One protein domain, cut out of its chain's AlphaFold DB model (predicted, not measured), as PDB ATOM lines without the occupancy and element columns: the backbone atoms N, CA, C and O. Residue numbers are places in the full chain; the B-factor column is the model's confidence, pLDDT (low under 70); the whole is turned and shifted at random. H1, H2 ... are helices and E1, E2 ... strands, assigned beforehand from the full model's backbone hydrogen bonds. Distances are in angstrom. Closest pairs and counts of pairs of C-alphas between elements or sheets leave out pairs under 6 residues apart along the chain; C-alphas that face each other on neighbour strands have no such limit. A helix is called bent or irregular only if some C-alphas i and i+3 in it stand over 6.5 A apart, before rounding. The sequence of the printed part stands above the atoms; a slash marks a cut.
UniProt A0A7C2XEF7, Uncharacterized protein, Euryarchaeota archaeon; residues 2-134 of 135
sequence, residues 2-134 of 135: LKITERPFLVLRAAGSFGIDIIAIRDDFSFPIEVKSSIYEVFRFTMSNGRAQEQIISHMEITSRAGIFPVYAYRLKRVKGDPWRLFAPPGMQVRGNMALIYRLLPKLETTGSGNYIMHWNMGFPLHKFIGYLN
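What this domain is: This is residues 2 to 134 of the 135 residues of an uncharacterized protein of Euryarchaeota archaeon (UniProt A0A7C2XEF7). A twisted sheet of five strands has its longest strand, E3, in the middle; the hairpin of E1 and E2 pairs with the first part of E3, and E5, with E6 beyond it, pairs with the last part. The long helix H3 runs along E3 over one face, H5 sits beside the strands at the sheet's level, H4 grazes the sheet, and a small two-strand ribbon of E4 and E7 lies near E6, with the short H2 by it. The printed part has 133 residues with five named helices and seven named strands, in the order H1 E1 E2 E3 E4 H2 H3 E5 E6 H4 E7 H5. The large sheet has the order E1, E2, E3, E5, E6 and is mixed, the ribbon is antiparallel, and the class is mixed, helices and strands. The whole is compact and rounded, with a radius of gyration of the C-alphas of 14.3 A and spans of 43 by 38 by 30 A.

How they stand to each other: H1, residues 3 to 6, is not on the large sheet. E1, residues 10 to 13, E2, residues 22 to 26, and E3, residues 29 to 38, form a meander, each strand the antiparallel neighbour of the one before. E1 and E2 are a hairpin, with N 10 and O 25 2.8 A apart, within hydrogen-bond range. E2 and E3 are a hairpin too, with N 31 and O 24 at 2.8 A. E4, residues 42 to 44, meets E3 only through their link. H2, residues 45 to 48, is irregular, but only just: C-alphas 45 and 48 are 6.6 A apart. H3, residues 51 to 65, touches H2 only at the corner, with its residues 51 to 53 alone; the closest C-alphas, of Phe 45 and Ala 52, are 5.2 A apart. H3 is on the sheet at a height over the sheet of 11.2 A and runs along the strands, at 7 degrees to E3 on the local plane. E5, residues 71 to 76, is parallel to E3 at 31 degrees, with N 71 and O 32 at 2.8 A; H3 lies over E3 and only just over E5, on which 3 of its C-alphas fall. E6, residues 84 to 87, forms a hairpin with E5, with N 74 and O 85 at 2.8 A. H4, residues 98 to 104, only grazes the sheet. E7, residues 116 to 119, is antiparallel to E4 at 171 degrees, with N 43 and O 118 at 2.9 A. H5, residues 126 to 133, is at the sheet's level, at a height of 1.0 A; it only just touches H1, with 3 pairs of C-alphas within 8 A, the closest those of Ile 4 and Ile 130 at 7.2 A. In H3, H4 and H5 every O i to N i+4 pair is within hydrogen-bond range; H1 and H2 are too short for such a pair, and in each the one O i to N i+3 pair is out of range.

Where its parts are: H1 begins at C-alpha 3, (-25.459, 52.677, 7.766). E3 measures 27.3 A from first to last C-alpha, H3 21.6 A, E5 16.0 A and E2 13.4 A. C-alpha 38, where E3 ends, is at (-14.882, 39.697, 29.812). H5 measures 10.6 A and ends at C-alpha 133, (-32.742, 49.707, 13.233).

The domain as a whole: The two C-alphas farthest apart, of Glu 6 and Ser 113, are 44.8 A apart. The printed part has no cut, and the link from H4 to E7 is long, with 11 residues. The mean pLDDT of the printed part is 92.3; residues 2 to 3 and 16 to 18 are under 70.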
ATOM      1  N   LEU A   2     -21.279  51.459   7.283       62.44
ATOM      2  CA  LEU A   2     -21.733  52.746   6.708       62.44
ATOM      3  C   LEU A   2     -23.164  53.196   7.079       62.44
ATOM      4  O   LEU A   2     -23.456  54.381   7.103       62.44
ATOM      5  N   LYS A   3     -24.073  52.282   7.442       69.44
ATOM      6  CA  LYS A   3     -25.459  52.677   7.766       69.44
ATOM      7  C   LYS A   3     -25.595  53.564   9.012       69.44
ATOM      8  O   LYS A   3     -26.551  54.320   9.117       69.44
ATOM      9  N   ILE A   4     -24.673  53.456   9.975       82.56
ATOM     10  CA  ILE A   4     -24.759  54.253  11.211       82.56
ATOM     11  C   ILE A   4     -24.244  55.683  11.015       82.56
ATOM     12  O   ILE A   4     -24.596  56.550  11.800       82.56
ATOM     13  N   THR A   5     -23.434  55.937   9.981       83.56
ATOM     14  CA  THR A   5     -22.953  57.290   9.670       83.56
ATOM     15  C   THR A   5     -24.024  58.134   8.987       83.56
ATOM     16  O   THR A   5     -24.035  59.343   9.167       83.56
ATOM     17  N   GLU A   6     -24.951  57.510   8.255       87.50
ATOM     18  CA  GLU A   6     -26.087  58.198   7.619       87.50
ATOM     19  C   GLU A   6     -27.217  58.505   8.613       87.50
ATOM     20  O   GLU A   6     -27.851  59.553   8.533       87.50
ATOM     21  N   ARG A   7     -27.466  57.598   9.570       89.81
ATOM     22  CA  ARG A   7     -28.476  57.757  10.631       89.81
ATOM     23  C   ARG A   7     -27.837  57.561  12.012       89.81
ATOM     24  O   ARG A   7     -28.016  56.496  12.618       89.81
ATOM     25  N   PRO A   8     -27.060  58.541  12.502       92.31
ATOM     26  CA  PRO A   8     -26.291  58.398  13.733       92.31
ATOM     27  C   PRO A   8     -27.172  58.419  14.980       92.31
ATOM     28  O   PRO A   8     -28.266  58.977  14.987       92.31
ATOM     29  N   PHE A   9     -26.658  57.823  16.055       94.75
ATOM     30  CA  PHE A   9     -27.157  58.075  17.404       94.75
ATOM     31  C   PHE A   9     -26.426  59.280  17.988       94.75
ATOM     32  O   PHE A   9     -25.208  59.392  17.832       94.75
ATOM     33  N   LEU A  10     -27.142  60.133  18.718       95.44
ATOM     34  CA  LEU A  10     -26.506  61.012  19.690       95.44
ATOM     35  C   LEU A  10     -26.131  60.156  20.899       95.44
ATOM     36  O   LEU A  10     -26.990  59.504  21.492       95.44
ATOM     37  N   VAL A  11     -24.843  60.131  21.237       95.44
ATOM     38  CA  VAL A  11     -24.309  59.251  22.277       95.44
ATOM     39  C   VAL A  11     -23.625  60.069  23.359       95.44
ATOM     40  O   VAL A  11     -22.727  60.860  23.077       95.44
ATOM     41  N   LEU A  12     -24.017  59.826  24.606       93.88
ATOM     42  CA  LEU A  12     -23.356  60.336  25.799       93.88
ATOM     43  C   LEU A  12     -22.765  59.170  26.583       93.88
ATOM     44  O   LEU A  12     -23.392  58.119  26.722       93.88
ATOM     45  N   ARG A  13     -21.565  59.365  27.123       92.62
ATOM     46  CA  ARG A  13     -20.964  58.447  28.091       92.62
ATOM     47  C   ARG A  13     -21.106  59.053  29.477       92.62
ATOM     48  O   ARG A  13     -20.688  60.190  29.684       92.62
ATOM     49  N   ALA A  14     -21.674  58.306  30.415       84.44
ATOM     50  CA  ALA A  14     -21.802  58.778  31.783       84.44
ATOM     51  C   ALA A  14     -20.420  58.827  32.455       84.44
ATOM     52  O   ALA A  14     -19.674  57.843  32.463       84.44
ATOM     53  N   ALA A  15     -20.062  59.984  33.009       74.06
ATOM     54  CA  ALA A  15     -18.849  60.138  33.801       74.06
ATOM     55  C   ALA A  15     -19.064  59.510  35.187       74.06
ATOM     56  O   ALA A  15     -20.019  59.857  35.874       74.06
ATOM     57  N   GLY A  16     -18.188  58.578  35.585       65.38
ATOM     58  CA  GLY A  16     -18.285  57.890  36.881       65.38
ATOM     59  C   GLY A  16     -19.586  57.098  37.048       65.38
ATOM     60  O   GLY A  16     -20.227  57.219  38.079       65.38
ATOM     61  N   SER A  17     -19.988  56.336  36.025       62.47
ATOM     62  CA  SER A  17     -21.380  55.941  35.751       62.47
ATOM     63  C   SER A  17     -22.211  55.368  36.905       62.47
ATOM     64  O   SER A  17     -23.423  55.524  36.826       62.47
ATOM     65  N   PHE A  18     -21.640  54.728  37.940       61.38
ATOM     66  CA  PHE A  18     -22.336  54.100  39.096       61.38
ATOM     67  C   PHE A  18     -23.623  53.298  38.758       61.38
ATOM     68  O   PHE A  18     -24.370  52.913  39.656       61.38
ATOM     69  N   GLY A  19     -23.866  53.007  37.481       75.25
ATOM     70  CA  GLY A  19     -25.195  52.805  36.923       75.25
ATOM     71  C   GLY A  19     -25.122  52.578  35.411       75.25
ATOM     72  O   GLY A  19     -24.612  51.547  35.012       75.25
ATOM     73  N   ILE A  20     -25.616  53.502  34.576       89.06
ATOM     74  CA  ILE A  20     -25.663  53.339  33.105       89.06
ATOM     75  C   ILE A  20     -24.428  53.954  32.437       89.06
ATOM     76  O   ILE A  20     -24.220  55.162  32.515       89.06
ATOM     77  N   ASP A  21     -23.646  53.149  31.719       93.44
ATOM     78  CA  ASP A  21     -22.418  53.601  31.050       93.44
ATOM     79  C   ASP A  21     -22.642  54.541  29.856       93.44
ATOM     80  O   ASP A  21     -21.880  55.494  29.655       93.44
ATOM     81  N   ILE A  22     -23.638  54.248  29.018       95.31
ATOM     82  CA  ILE A  22     -23.876  54.942  27.748       95.31
ATOM     83  C   ILE A  22     -25.365  55.244  27.594       95.31
ATOM     84  O   ILE A  22     -26.203  54.370  27.782       95.31
ATOM     85  N   ILE A  23     -25.693  56.457  27.160       95.06
ATOM     86  CA  ILE A  23     -27.019  56.802  26.647       95.06
ATOM     87  C   ILE A  23     -26.891  57.036  25.147       95.06
ATOM     88  O   ILE A  23     -26.144  57.917  24.725       95.06
ATOM     89  N   ALA A  24     -27.613  56.260  24.342       96.19
ATOM     90  CA  ALA A  24     -27.698  56.450  22.899       96.19
ATOM     91  C   ALA A  24     -29.143  56.759  22.502       96.19
ATOM     92  O   ALA A  24     -30.039  55.954  22.759       96.19
ATOM     93  N   ILE A  25     -29.366  57.905  21.862       95.81
ATOM     94  CA  ILE A  25     -30.693  58.329  21.405       95.81
ATOM     95  C   ILE A  25     -30.702  58.604  19.905       95.81
ATOM     96  O   ILE A  25     -29.709  59.077  19.345       95.81
ATOM     97  N   ARG A  26     -31.817  58.285  19.250       94.25
ATOM     98  CA  ARG A  26     -32.070  58.597  17.841       94.25
ATOM     99  C   ARG A  26     -33.551  58.455  17.547       94.25
ATOM    100  O   ARG A  26     -34.101  57.395  17.831       94.25
ATOM    101  N   ASP A  27     -34.142  59.459  16.910       92.81
ATOM    102  CA  ASP A  27     -35.579  59.503  16.644       92.81
ATOM    103  C   ASP A  27     -36.358  59.260  17.956       92.81
ATOM    104  O   ASP A  27     -36.214  60.011  18.920       92.81
ATOM    105  N   ASP A  28     -37.121  58.178  18.025       90.75
ATOM    106  CA  ASP A  28     -37.900  57.723  19.175       90.75
ATOM    107  C   ASP A  28     -37.233  56.582  19.968       90.75
ATOM    108  O   ASP A  28     -37.806  56.050  20.925       90.75
ATOM    109  N   PHE A  29     -36.004  56.206  19.607       93.81
ATOM    110  CA  PHE A  29     -35.209  55.235  20.346       93.81
ATOM    111  C   PHE A  29     -34.388  55.909  21.440       93.81
ATOM    112  O   PHE A  29     -33.630  56.847  21.192       93.81
ATOM    113  N   SER A  30     -34.486  55.366  22.653       95.31
ATOM    114  CA  SER A  30     -33.674  55.761  23.804       95.31
ATOM    115  C   SER A  30     -33.074  54.523  24.454       95.31
ATOM    116  O   SER A  30     -33.780  53.749  25.099       95.31
ATOM    117  N   PHE A  31     -31.770  54.328  24.272       96.50
ATOM    118  CA  PHE A  31     -31.032  53.175  24.776       96.50
ATOM    119  C   PHE A  31     -30.119  53.580  25.937       96.50
ATOM    120  O   PHE A  31     -29.008  54.063  25.704       96.50
ATOM    121  N   PRO A  32     -30.554  53.359  27.187       96.19
ATOM    122  CA  PRO A  32     -29.650  53.286  28.315       96.19
ATOM    123  C   PRO A  32     -28.904  51.955  28.261       96.19
ATOM    124  O   PRO A  32     -29.514  50.894  28.380       96.19
ATOM    125  N   ILE A  33     -27.598  52.002  28.024       96.88
ATOM    126  CA  ILE A  33     -26.754  50.835  27.781       96.88
ATOM    127  C   ILE A  33     -25.766  50.676  28.929       96.88
ATOM    128  O   ILE A  33     -24.961  51.567  29.198       96.88
ATOM    129  N   GLU A  34     -25.788  49.498  29.537       95.69
ATOM    130  CA  GLU A  34     -24.790  49.061  30.499       95.69
ATOM    131  C   GLU A  34     -23.791  48.112  29.834       95.69
ATOM    132  O   GLU A  34     -24.183  47.127  29.196       95.69
ATOM    133  N   VAL A  35     -22.490  48.396  29.962       95.06
ATOM    134  CA  VAL A  35     -21.441  47.650  29.260       95.06
ATOM    135  C   VAL A  35     -20.775  46.658  30.201       95.06
ATOM    136  O   VAL A  35     -20.095  47.010  31.161       95.06
ATOM    137  N   LYS A  36     -20.852  45.372  29.857       94.25
ATOM    138  CA  LYS A  36     -20.031  44.331  30.486       94.25
ATOM    139  C   LYS A  36     -18.976  43.846  29.505       94.25
ATOM    140  O   LYS A  36     -19.212  43.734  28.304       94.25
ATOM    141  N   SER A  37     -17.781  43.544  30.006       94.94
ATOM    142  CA  SER A  37     -16.715  42.983  29.175       94.94
ATOM    143  C   SER A  37     -15.922  41.919  29.916       94.94
ATOM    144  O   SER A  37     -15.594  42.085  31.089       94.94
ATOM    145  N   SER A  38     -15.590  40.834  29.224       95.75
ATOM    146  CA  SER A  38     -14.882  39.697  29.812       95.75
ATOM    147  C   SER A  38     -14.067  38.951  28.760       95.75
ATOM    148  O   SER A  38     -14.280  39.124  27.563       95.75
ATOM    149  N   ILE A  39     -13.117  38.131  29.208       96.75
ATOM    150  CA  ILE A  39     -12.487  37.090  28.376       96.75
ATOM    151  C   ILE A  39     -13.285  35.775  28.397       96.75
ATOM    152  O   ILE A  39     -13.029  34.905  27.576       96.75
ATOM    153  N   TYR A  40     -14.226  35.625  29.332       96.94
ATOM    154  CA  TYR A  40     -15.063  34.436  29.490       96.94
ATOM    155  C   TYR A  40     -16.376  34.600  28.729       96.94
ATOM    156  O   TYR A  40     -16.910  35.699  28.669       96.94
ATOM    157  N   GLU A  41     -16.954  33.521  28.208       96.69
ATOM    158  CA  GLU A  41     -18.242  33.593  27.501       96.69
ATOM    159  C   GLU A  41     -19.438  33.815  28.432       96.69
ATOM    160  O   GLU A  41     -20.492  34.261  27.987       96.69
ATOM    161  N   VAL A  42     -19.282  33.522  29.723       96.62
ATOM    162  CA  VAL A  42     -20.354  33.602  30.717       96.62
ATOM    163  C   VAL A  42     -20.027  34.681  31.738       96.62
ATOM    164  O   VAL A  42     -18.986  34.626  32.393       96.62
ATOM    165  N   PHE A  43     -20.928  35.647  31.897       94.25
ATOM    166  CA  PHE A  43     -20.850  36.670  32.936       94.25
ATOM    167  C   PHE A  43     -21.933  36.423  33.986       94.25
ATOM    168  O   PHE A  43     -23.121  36.394  33.664       94.25
ATOM    169  N   ARG A  44     -21.525  36.253  35.246       93.25
ATOM    170  CA  ARG A  44     -22.432  36.083  36.389       93.25
ATOM    171  C   ARG A  44     -22.471  37.371  37.199       93.25
ATOM    172  O   ARG A  44     -21.426  37.855  37.630       93.25
ATOM    173  N   PHE A  45     -23.666  37.893  37.456       88.94
ATOM    174  CA  PHE A  45     -23.843  39.168  38.164       88.94
ATOM    175  C   PHE A  45     -23.448  39.091  39.652       88.94
ATOM    176  O   PHE A  45     -23.226  40.113  40.298       88.94
ATOM    177  N   THR A  46     -23.258  37.884  40.182       86.44
ATOM    178  CA  THR A  46     -22.775  37.647  41.547       86.44
ATOM    179  C   THR A  46     -21.279  37.899  41.736       86.44
ATOM    180  O   THR A  46     -20.857  38.135  42.863       86.44
ATOM    181  N   MET A  47     -20.469  37.891  40.668       78.69
ATOM    182  CA  MET A  47     -19.000  37.976  40.775       78.69
ATOM    183  C   MET A  47     -18.495  39.293  41.387       78.69
ATOM    184  O   MET A  47     -17.386  39.336  41.906       78.69
ATOM    185  N   SER A  48     -19.302  40.356  41.358       71.88
ATOM    186  CA  SER A  48     -18.949  41.682  41.883       71.88
ATOM    187  C   SER A  48     -19.492  41.919  43.297       71.88
ATOM    188  O   SER A  48     -20.062  42.980  43.559       71.88
ATOM    189  N   ASN A  49     -19.388  40.926  44.190       78.06
ATOM    190  CA  ASN A  49     -20.002  40.943  45.529       78.06
ATOM    191  C   ASN A  49     -21.499  41.313  45.495       78.06
ATOM    192  O   ASN A  49     -21.972  42.061  46.340       78.06
ATOM    193  N   GLY A  50     -22.227  40.880  44.459       81.44
ATOM    194  CA  GLY A  50     -23.649  41.207  44.281       81.44
ATOM    195  C   GLY A  50     -23.963  42.621  43.769       81.44
ATOM    196  O   GLY A  50     -25.076  42.846  43.306       81.44
ATOM    197  N   ARG A  51     -23.002  43.554  43.715       85.31
ATOM    198  CA  ARG A  51     -23.255  44.942  43.263       85.31
ATOM    199  C   ARG A  51     -23.876  45.025  41.872       85.31
ATOM    200  O   ARG A  51     -24.731  45.863  41.619       85.31
ATOM    201  N   ALA A  52     -23.461  44.147  40.957       86.12
ATOM    202  CA  ALA A  52     -24.041  44.124  39.617       86.12
ATOM    203  C   ALA A  52     -25.511  43.669  39.639       86.12
ATOM    204  O   ALA A  52     -26.294  44.160  38.832       86.12
ATOM    205  N   GLN A  53     -25.885  42.770  40.558       90.06
ATOM    206  CA  GLN A  53     -27.265  42.320  40.769       90.06
ATOM    207  C   GLN A  53     -28.145  43.455  41.326       90.06
ATOM    208  O   GLN A  53     -29.271  43.642  40.877       90.06
ATOM    209  N   GLU A  54     -27.632  44.253  42.259       90.31
ATOM    210  CA  GLU A  54     -28.346  45.429  42.781       90.31
ATOM    211  C   GLU A  54     -28.518  46.507  41.702       90.31
ATOM    212  O   GLU A  54     -29.612  47.040  41.512       90.31
ATOM    213  N   GLN A  55     -27.457  46.771  40.931       91.06
ATOM    214  CA  GLN A  55     -27.488  47.724  39.821       91.06
ATOM    215  C   GLN A  55     -28.546  47.362  38.783       91.06
ATOM    216  O   GLN A  55     -29.314  48.226  38.370       91.06
ATOM    217  N   ILE A  56     -28.627  46.092  38.368       92.06
ATOM    218  CA  ILE A  56     -29.626  45.696  37.372       92.06
ATOM    219  C   ILE A  56     -31.052  45.880  37.876       92.06
ATOM    220  O   ILE A  56     -31.881  46.369  37.113       92.06
ATOM    221  N   ILE A  57     -31.328  45.581  39.145       92.81
ATOM    222  CA  ILE A  57     -32.649  45.816  39.743       92.81
ATOM    223  C   ILE A  57     -32.982  47.315  39.716       92.81
ATOM    224  O   ILE A  57     -34.050  47.694  39.235       92.81
ATOM    225  N   SER A  58     -32.044  48.173  40.130       93.12
ATOM    226  CA  SER A  58     -32.216  49.631  40.088       93.12
ATOM    227  C   SER A  58     -32.456  50.148  38.662       93.12
ATOM    228  O   SER A  58     -33.379  50.930  38.421       93.12
ATOM    229  N   HIS A  59     -31.687  49.655  37.687       94.25
ATOM    230  CA  HIS A  59     -31.865  49.999  36.277       94.25
ATOM    231  C   HIS A  59     -33.240  49.587  35.762       94.25
ATOM    232  O   HIS A  59     -33.882  50.358  35.047       94.25
ATOM    233  N   MET A  60     -33.702  48.383  36.101       95.31
ATOM    234  CA  MET A  60     -35.010  47.880  35.686       95.31
ATOM    235  C   MET A  60     -36.144  48.752  36.226       95.31
ATOM    236  O   MET A  60     -37.071  49.076  35.483       95.31
ATOM    237  N   GLU A  61     -36.062  49.174  37.487       95.12
ATOM    238  CA  GLU A  61     -37.082  50.021  38.104       95.12
ATOM    239  C   GLU A  61     -37.174  51.393  37.417       95.12
ATOM    240  O   GLU A  61     -38.248  51.792  36.949       95.12
ATOM    241  N   ILE A  62     -36.045  52.106  37.310       94.56
ATOM    242  CA  ILE A  62     -36.032  53.472  36.771       94.56
ATOM    243  C   ILE A  62     -36.440  53.503  35.296       94.56
ATOM    244  O   ILE A  62     -37.233  54.351  34.884       94.56
ATOM    245  N   THR A  63     -35.954  52.550  34.500       95.44
ATOM    246  CA  THR A  63     -36.260  52.504  33.064       95.44
ATOM    247  C   THR A  63     -37.689  52.039  32.791       95.44
ATOM    248  O   THR A  63     -38.330  52.624  31.920       95.44
ATOM    249  N   SER A  64     -38.237  51.097  33.576       96.44
ATOM    250  CA  SER A  64     -39.653  50.700  33.465       96.44
ATOM    251  C   SER A  64     -40.585  51.882  33.717       96.44
ATOM    252  O   SER A  64     -41.528  52.111  32.960       96.44
ATOM    253  N   ARG A  65     -40.303  52.688  34.748       95.62
ATOM    254  CA  ARG A  65     -41.060  53.919  35.027       95.62
ATOM    255  C   ARG A  65     -40.960  54.938  33.894       95.62
ATOM    256  O   ARG A  65     -41.935  55.630  33.615       95.62
ATOM    257  N   ALA A  66     -39.810  55.001  33.228       94.38
ATOM    258  CA  ALA A  66     -39.600  55.825  32.041       94.38
ATOM    259  C   ALA A  66     -40.202  55.219  30.752       94.38
ATOM    260  O   ALA A  66     -40.154  55.854  29.701       94.38
ATOM    261  N   GLY A  67     -40.780  54.011  30.801       95.62
ATOM    262  CA  GLY A  67     -41.374  53.330  29.646       95.62
ATOM    263  C   GLY A  67     -40.360  52.756  28.650       95.62
ATOM    264  O   GLY A  67     -40.745  52.390  27.536       95.62
ATOM    265  N   ILE A  68     -39.090  52.664  29.043       96.50
ATOM    266  CA  ILE A  68     -37.979  52.102  28.264       96.50
ATOM    267  C   ILE A  68     -37.359  50.921  29.027       96.50
ATOM    268  O   ILE A  68     -37.912  50.440  30.013       96.50
ATOM    269  N   PHE A  69     -36.220  50.404  28.573       97.44
ATOM    270  CA  PHE A  69     -35.514  49.330  29.271       97.44
ATOM    271  C   PHE A  69     -33.998  49.499  29.156       97.44
ATOM    272  O   PHE A  69     -33.540  50.120  28.193       97.44
ATOM    273  N   PRO A  70     -33.206  48.950  30.097       96.69
ATOM    274  CA  PRO A  70     -31.763  49.003  30.007       96.69
ATOM    275  C   PRO A  70     -31.283  47.898  29.065       96.69
ATOM    276  O   PRO A  70     -31.685  46.737  29.166       96.69
ATOM    277  N   VAL A  71     -30.407  48.261  28.141       97.81
ATOM    278  CA  VAL A  71     -29.742  47.327  27.241       97.81
ATOM    279  C   VAL A  71     -28.442  46.888  27.897       97.81
ATOM    280  O   VAL A  71     -27.601  47.712  28.240       97.81
ATOM    281  N   TYR A  72     -28.235  45.585  28.022       97.25
ATOM    282  CA  TYR A  72     -26.956  45.043  28.465       97.25
ATOM    283  C   TYR A  72     -26.121  44.684  27.245       97.25
ATOM    284  O   TYR A  72     -26.472  43.779  26.484       97.25
ATOM    285  N   ALA A  73     -25.021  45.404  27.051       97.75
ATOM    286  CA  ALA A  73     -24.069  45.153  25.982       97.75
ATOM    287  C   ALA A  73     -22.893  44.341  26.525       97.75
ATOM    288  O   ALA A  73     -22.068  44.842  27.291       97.75
ATOM    289  N   TYR A  74     -22.796  43.083  26.102       97.62
ATOM    290  CA  TYR A  74     -21.721  42.192  26.499       97.62
ATOM    291  C   TYR A  74     -20.654  42.065  25.410       97.62
ATOM    292  O   TYR A  74     -20.915  41.557  24.316       97.62
ATOM    293  N   ARG A  75     -19.431  42.502  25.726       98.00
ATOM    294  CA  ARG A  75     -18.249  42.326  24.879       98.00
ATOM    295  C   ARG A  75     -17.405  41.136  25.318       98.00
ATOM    296  O   ARG A  75     -16.798  41.172  26.393       98.00
ATOM    297  N   LEU A  76     -17.242  40.166  24.425       98.38
ATOM    298  CA  LEU A  76     -16.237  39.117  24.574       98.38
ATOM    299  C   LEU A  76     -14.891  39.595  24.009       98.38
ATOM    300  O   LEU A  76     -14.799  40.091  22.886       98.38
ATOM    301  N   LYS A  77     -13.832  39.510  24.811       97.69
ATOM    302  CA  LYS A  77     -12.469  39.893  24.418       97.69
ATOM    303  C   LYS A  77     -11.790  38.731  23.685       97.69
ATOM    304  O   LYS A  77     -12.110  37.576  23.923       97.69
ATOM    305  N   ARG A  78     -10.789  39.047  22.852       95.81
ATOM    306  CA  ARG A  78      -9.934  38.072  22.133       95.81
ATOM    307  C   ARG A  78     -10.664  37.183  21.110       95.81
ATOM    308  O   ARG A  78     -10.185  36.102  20.794       95.81
ATOM    309  N   VAL A  79     -11.772  37.662  20.546       96.00
ATOM    310  CA  VAL A  79     -12.491  36.987  19.451       96.00
ATOM    311  C   VAL A  79     -12.397  37.775  18.146       96.00
ATOM    312  O   VAL A  79     -12.206  38.993  18.159       96.00
ATOM    313  N   LYS A  80     -12.522  37.072  17.015       93.88
ATOM    314  CA  LYS A  80     -12.613  37.666  15.673       93.88
ATOM    315  C   LYS A  80     -14.079  37.958  15.320       93.88
ATOM    316  O   LYS A  80     -14.979  37.287  15.814       93.88
ATOM    317  N   GLY A  81     -14.315  38.919  14.427       94.12
ATOM    318  CA  GLY A  81     -15.667  39.289  13.987       94.12
ATOM    319  C   GLY A  81     -16.370  40.240  14.958       94.12
ATOM    320  O   GLY A  81     -15.713  41.084  15.556       94.12
ATOM    321  N   ASP A  82     -17.699  40.130  15.085       94.50
ATOM    322  CA  ASP A  82     -18.509  40.965  15.990       94.50
ATOM    323  C   ASP A  82     -18.458  40.436  17.439       94.50
ATOM    324  O   ASP A  82     -19.106  39.418  17.733       94.50
ATOM    325  N   PRO A  83     -17.745  41.121  18.360       97.56
ATOM    326  CA  PRO A  83     -17.577  40.679  19.740       97.56
ATOM    327  C   PRO A  83     -18.748  41.085  20.647       97.56
ATOM    328  O   PRO A  83     -18.709  40.793  21.843       97.56
ATOM    329  N   TRP A  84     -19.748  41.803  20.131       98.19
ATOM    330  CA  TRP A  84     -20.796  42.429  20.929       98.19
ATOM    331  C   TRP A  84     -22.114  41.677  20.849       98.19
ATOM    332  O   TRP A  84     -22.555  41.234  19.783       98.19
ATOM    333  N   ARG A  85     -22.752  41.544  22.007       98.38
ATOM    334  CA  ARG A  85     -24.021  40.846  22.185       98.38
ATOM    335  C   ARG A  85     -24.930  41.676  23.072       98.38
ATOM    336  O   ARG A  85     -24.496  42.148  24.117       98.38
ATOM    337  N   LEU A  86     -26.156  41.899  22.620       98.50
ATOM    338  CA  LEU A  86     -27.139  42.739  23.294       98.50
ATOM    339  C   LEU A  86     -28.208  41.879  23.961       98.50
ATOM    340  O   LEU A  86     -28.682  40.904  23.371       98.50
ATOM    341  N   PHE A  87     -28.601  42.293  25.158       98.50
ATOM    342  CA  PHE A  87     -29.644  41.669  25.959       98.50
ATOM    343  C   PHE A  87     -30.563  42.728  26.560       98.50
ATOM    344  O   PHE A  87     -30.188  43.893  26.706       98.50
ATOM    345  N   ALA A  88     -31.750  42.294  26.965       98.06
ATOM    346  CA  ALA A  88     -32.648  43.051  27.822       98.06
ATOM    347  C   ALA A  88     -32.953  42.242  29.097       98.06
ATOM    348  O   ALA A  88     -33.029  41.015  29.027       98.06
ATOM    349  N   PRO A  89     -33.162  42.868  30.261       96.38
ATOM    350  CA  PRO A  89     -33.697  42.150  31.416       96.38
ATOM    351  C   PRO A  89     -35.139  41.670  31.154       96.38
ATOM    352  O   PRO A  89     -35.850  42.286  30.360       96.38
ATOM    353  N   PRO A  90     -35.592  40.572  31.783       95.94
ATOM    354  CA  PRO A  90     -36.986  40.136  31.732       95.94
ATOM    355  C   PRO A  90     -37.915  41.047  32.548       95.94
ATOM    356  O   PRO A  90     -37.466  41.842  33.364       95.94
ATOM    357  N   GLY A  91     -39.229  40.921  32.335       94.81
ATOM    358  CA  GLY A  91     -40.243  41.557  33.191       94.81
ATOM    359  C   GLY A  91     -40.395  43.081  33.069       94.81
ATOM    360  O   GLY A  91     -41.050  43.688  33.909       94.81
ATOM    361  N   MET A  92     -39.818  43.709  32.044       96.75
ATOM    362  CA  MET A  92     -39.870  45.166  31.870       96.75
ATOM    363  C   MET A  92     -41.227  45.674  31.376       96.75
ATOM    364  O   MET A  92     -41.837  45.081  30.483       96.75
ATOM    365  N   GLN A  93     -41.641  46.841  31.877       94.88
ATOM    366  CA  GLN A  93     -42.769  47.600  31.332       94.88
ATOM    367  C   GLN A  93     -42.264  48.587  30.275       94.88
ATOM    368  O   GLN A  93     -41.767  49.662  30.600       94.88
ATOM    369  N   VAL A  94     -42.390  48.218  29.001       96.12
ATOM    370  CA  VAL A  94     -41.891  49.018  27.870       96.12
ATOM    371  C   VAL A  94     -43.056  49.502  27.014       96.12
ATOM    372  O   VAL A  94     -43.990  48.744  26.749       96.12
ATOM    373  N   ARG A  95     -43.009  50.762  26.575       92.38
ATOM    374  CA  ARG A  95     -44.078  51.416  25.804       92.38
ATOM    375  C   ARG A  95     -43.585  51.847  24.420       92.38
ATOM    376  O   ARG A  95     -42.385  51.920  24.167       92.38
ATOM    377  N   GLY A  96     -44.527  52.127  23.518       92.50
ATOM    378  CA  GLY A  96     -44.240  52.643  22.176       92.50
ATOM    379  C   GLY A  96     -43.336  51.731  21.338       92.50
ATOM    380  O   GLY A  96     -43.325  50.508  21.504       92.50
ATOM    381  N   ASN A  97     -42.543  52.333  20.451       90.50
ATOM    382  CA  ASN A  97     -41.658  51.605  19.535       90.50
ATOM    383  C   ASN A  97     -40.497  50.899  20.248       90.50
ATOM    384  O   ASN A  97     -40.021  49.862  19.780       90.50
ATOM    385  N   MET A  98     -40.125  51.347  21.449       94.94
ATOM    386  CA  MET A  98     -39.173  50.628  22.297       94.94
ATOM    387  C   MET A  98     -39.671  49.226  22.678       94.94
ATOM    388  O   MET A  98     -38.852  48.326  22.862       94.94
ATOM    389  N   ALA A  99     -40.988  48.984  22.725       95.62
ATOM    390  CA  ALA A  99     -41.539  47.660  23.021       95.62
ATOM    391  C   ALA A  99     -41.254  46.638  21.904       95.62
ATOM    392  O   ALA A  99     -41.080  45.450  22.186       95.62
ATOM    393  N   LEU A 100     -41.172  47.082  20.643       93.81
ATOM    394  CA  LEU A 100     -40.761  46.233  19.518       93.81
ATOM    395  C   LEU A 100     -39.303  45.801  19.684       93.81
ATOM    396  O   LEU A 100     -38.989  44.614  19.583       93.81
ATOM    397  N   ILE A 101     -38.429  46.752  20.023       96.00
ATOM    398  CA  ILE A 101     -37.005  46.487  20.241       96.00
ATOM    399  C   ILE A 101     -36.790  45.598  21.464       96.00
ATOM    400  O   ILE A 101     -35.985  44.668  21.431       96.00
ATOM    401  N   TYR A 102     -37.555  45.831  22.529       97.81
ATOM    402  CA  TYR A 102     -37.538  44.976  23.703       97.81
ATOM    403  C   TYR A 102     -37.881  43.533  23.334       97.81
ATOM    404  O   TYR A 102     -37.156  42.633  23.738       97.81
ATOM    405  N   ARG A 103     -38.926  43.282  22.536       96.19
ATOM    406  CA  ARG A 103     -39.277  41.918  22.096       96.19
ATOM    407  C   ARG A 103     -38.198  41.265  21.231       96.19
ATOM    408  O   ARG A 103     -38.026  40.055  21.322       96.19
ATOM    409  N   LEU A 104     -37.474  42.048  20.432       96.00
ATOM    410  CA  LEU A 104     -36.386  41.552  19.584       96.00
ATOM    411  C   LEU A 104     -35.193  41.029  20.395       96.00
ATOM    412  O   LEU A 104     -34.581  40.033  20.014       96.00
ATOM    413  N   LEU A 105     -34.819  41.718  21.477       98.12
ATOM    414  CA  LEU A 105     -33.606  41.377  22.216       98.12
ATOM    415  C   LEU A 105     -33.796  40.128  23.098       98.12
ATOM    416  O   LEU A 105     -34.784  40.047  23.837       98.12
ATOM    417  N   PRO A 106     -32.830  39.191  23.105       98.19
ATOM    418  CA  PRO A 106     -32.786  38.088  24.053       98.19
ATOM    419  C   PRO A 106     -32.854  38.585  25.492       98.19
ATOM    420  O   PRO A 106     -32.329  39.654  25.829       98.19
ATOM    421  N   LYS A 107     -33.530  37.808  26.337       97.88
ATOM    422  CA  LYS A 107     -33.659  38.125  27.755       97.88
ATOM    423  C   LYS A 107     -32.477  37.572  28.529       97.88
ATOM    424  O   LYS A 107     -31.926  36.538  28.167       97.88
ATOM    425  N   LEU A 108     -32.092  38.279  29.583       96.12
ATOM    426  CA  LEU A 108     -31.152  37.752  30.561       96.12
ATOM    427  C   LEU A 108     -31.756  36.528  31.245       96.12
ATOM    428  O   LEU A 108     -32.920  36.551  31.646       96.12
ATOM    429  N   GLU A 109     -30.950  35.484  31.381       94.38
ATOM    430  CA  GLU A 109     -31.328  34.292  32.125       94.38
ATOM    431  C   GLU A 109     -31.117  34.519  33.620       94.38
ATOM    432  O   GLU A 109     -30.319  35.363  34.045       94.38
ATOM    433  N   THR A 110     -31.826  33.736  34.426       92.50
ATOM    434  CA  THR A 110     -31.655  33.688  35.873       92.50
ATOM    435  C   THR A 110     -31.215  32.295  36.300       92.50
ATOM    436  O   THR A 110     -31.637  31.280  35.748       92.50
ATOM    437  N   THR A 111     -30.345  32.229  37.301       89.75
ATOM    438  CA  THR A 111     -30.032  30.975  37.987       89.75
ATOM    439  C   THR A 111     -31.212  30.549  38.866       89.75
ATOM    440  O   THR A 111     -32.075  31.362  39.196       89.75
ATOM    441  N   GLY A 112     -31.215  29.301  39.350       84.94
ATOM    442  CA  GLY A 112     -32.225  28.835  40.316       84.94
ATOM    443  C   GLY A 112     -32.274  29.646  41.621       84.94
ATOM    444  O   GLY A 112     -33.292  29.667  42.298       84.94
ATOM    445  N   SER A 113     -31.199  30.370  41.945       86.12
ATOM    446  CA  SER A 113     -31.121  31.295  43.081       86.12
ATOM    447  C   SER A 113     -31.545  32.736  42.741       86.12
ATOM    448  O   SER A 113     -31.279  33.641  43.525       86.12
ATOM    449  N   GLY A 114     -32.104  32.984  41.551       87.62
ATOM    450  CA  GLY A 114     -32.592  34.299  41.114       87.62
ATOM    451  C   GLY A 114     -31.525  35.287  40.625       87.62
ATOM    452  O   GLY A 114     -31.842  36.446  40.368       87.62
ATOM    453  N   ASN A 115     -30.266  34.863  40.471       91.44
ATOM    454  CA  ASN A 115     -29.191  35.748  40.018       91.44
ATOM    455  C   ASN A 115     -29.124  35.808  38.495       91.44
ATOM    456  O   ASN A 115     -29.242  34.776  37.836       91.44
ATOM    457  N   TYR A 116     -28.856  36.985  37.932       94.44
ATOM    458  CA  TYR A 116     -28.743  37.122  36.484       94.44
ATOM    459  C   TYR A 116     -27.442  36.523  35.939       94.44
ATOM    460  O   TYR A 116     -26.362  36.624  36.543       94.44
ATOM    461  N   ILE A 117     -27.548  35.929  34.752       95.25
ATOM    462  CA  ILE A 117     -26.433  35.369  33.995       95.25
ATOM    463  C   ILE A 117     -26.530  35.776  32.520       95.25
ATOM    464  O   ILE A 117     -27.607  35.845  31.930       95.25
ATOM    465  N   MET A 118     -25.376  36.084  31.924       94.75
ATOM    466  CA  MET A 118     -25.236  36.391  30.502       94.75
ATOM    467  C   MET A 118     -24.351  35.358  29.829       94.75
ATOM    468  O   MET A 118     -23.139  35.333  30.048       94.75
ATOM    469  N   HIS A 119     -24.958  34.561  28.959       96.75
ATOM    470  CA  HIS A 119     -24.258  33.693  28.023       96.75
ATOM    471  C   HIS A 119     -24.027  34.462  26.725       96.75
ATOM    472  O   HIS A 119     -24.978  34.724  25.997       96.75
ATOM    473  N   TRP A 120     -22.782  34.831  26.414       97.88
ATOM    474  CA  TRP A 120     -22.455  35.661  25.247       97.88
ATOM    475  C   TRP A 120     -23.081  35.119  23.950       97.88
ATOM    476  O   TRP A 120     -23.730  35.864  23.217       97.88
ATOM    477  N   ASN A 121     -22.993  33.806  23.723       96.50
ATOM    478  CA  ASN A 121     -23.543  33.142  22.537       96.50
ATOM    479  C   ASN A 121     -25.077  33.244  22.395       96.50
ATOM    480  O   ASN A 121     -25.582  33.081  21.288       96.50
ATOM    481  N   MET A 122     -25.806  33.575  23.467       97.44
ATOM    482  CA  MET A 122     -27.269  33.721  23.464       97.44
ATOM    483  C   MET A 122     -27.745  35.145  23.147       97.44
ATOM    484  O   MET A 122     -28.944  35.377  23.004       97.44
ATOM    485  N   GLY A 123     -26.839  36.120  23.059       97.88
ATOM    486  CA  GLY A 123     -27.222  37.515  22.842       97.88
ATOM    487  C   GLY A 123     -27.401  37.893  21.380       97.88
ATOM    488  O   GLY A 123     -26.952  37.206  20.460       97.88
ATOM    489  N   PHE A 124     -28.022  39.047  21.150       98.25
ATOM    490  CA  PHE A 124     -28.239  39.536  19.794       98.25
ATOM    491  C   PHE A 124     -26.978  40.226  19.252       98.25
ATOM    492  O   PHE A 124     -26.473  41.138  19.910       98.25
ATOM    493  N   PRO A 125     -26.452  39.858  18.069       97.75
ATOM    494  CA  PRO A 125     -25.265  40.509  17.517       97.75
ATOM    495  C   PRO A 125     -25.495  41.996  17.217       97.75
ATOM    496  O   PRO A 125     -26.477  42.360  16.561       97.75
ATOM    497  N   LEU A 126     -24.560  42.855  17.632       96.25
ATOM    498  CA  LEU A 126     -24.670  44.309  17.471       96.25
ATOM    499  C   LEU A 126     -24.792  44.721  15.998       96.25
ATOM    500  O   LEU A 126     -25.608  45.580  15.661       96.25
ATOM    501  N   HIS A 127     -24.035  44.093  15.093       93.44
ATOM    502  CA  HIS A 127     -24.121  44.428  13.667       93.44
ATOM    503  C   HIS A 127     -25.512  44.138  13.077       93.44
ATOM    504  O   HIS A 127     -26.002  44.913  12.253       93.44
ATOM    505  N   LYS A 128     -26.174  43.056  13.519       95.12
ATOM    506  CA  LYS A 128     -27.549  42.734  13.111       95.12
ATOM    507  C   LYS A 128     -28.536  43.730  13.702       95.12
ATOM    508  O   LYS A 128     -29.470  44.120  13.013       95.12
ATOM    509  N   PHE A 129     -28.309  44.165  14.942       95.25
ATOM    510  CA  PHE A 129     -29.166  45.134  15.624       95.25
ATOM    511  C   PHE A 129     -29.173  46.476  14.898       95.25
ATOM    512  O   PHE A 129     -30.225  46.970  14.510       95.25
ATOM    513  N   ILE A 130     -27.986  47.009  14.599       93.00
ATOM    514  CA  ILE A 130     -27.830  48.232  13.801       93.00
ATOM    515  C   ILE A 130     -28.451  48.051  12.410       93.00
ATOM    516  O   ILE A 130     -29.054  48.974  11.870       93.00
ATOM    517  N   GLY A 131     -28.313  46.861  11.818       92.12
ATOM    518  CA  GLY A 131     -28.947  46.526  10.546       92.12
ATOM    519  C   GLY A 131     -30.476  46.551  10.604       92.12
ATOM    520  O   GLY A 131     -31.087  47.016   9.650       92.12
ATOM    521  N   TYR A 132     -31.075  46.075  11.699       92.00
ATOM    522  CA  TYR A 132     -32.521  46.091  11.939       92.00
ATOM    523  C   TYR A 132     -33.044  47.514  12.145       92.00
ATOM    524  O   TYR A 132     -34.028  47.888  11.523       92.00
ATOM    525  N   LEU A 133     -32.347  48.326  12.944       90.75
ATOM    526  CA  LEU A 133     -32.742  49.707  13.233       90.75
ATOM    527  C   LEU A 133     -32.584  50.678  12.047       90.75
ATOM    528  O   LEU A 133     -33.010  51.824  12.141       90.75
ATOM    529  N   ASN A 134     -31.902  50.270  10.975       87.31
ATOM    530  CA  ASN A 134     -31.671  51.073   9.768       87.31
ATOM    531  C   ASN A 134     -32.399  50.499   8.541       87.31
ATOM    532  O   ASN A 134     -31.956  50.707   7.407       87.31
TER     533      ASN A 134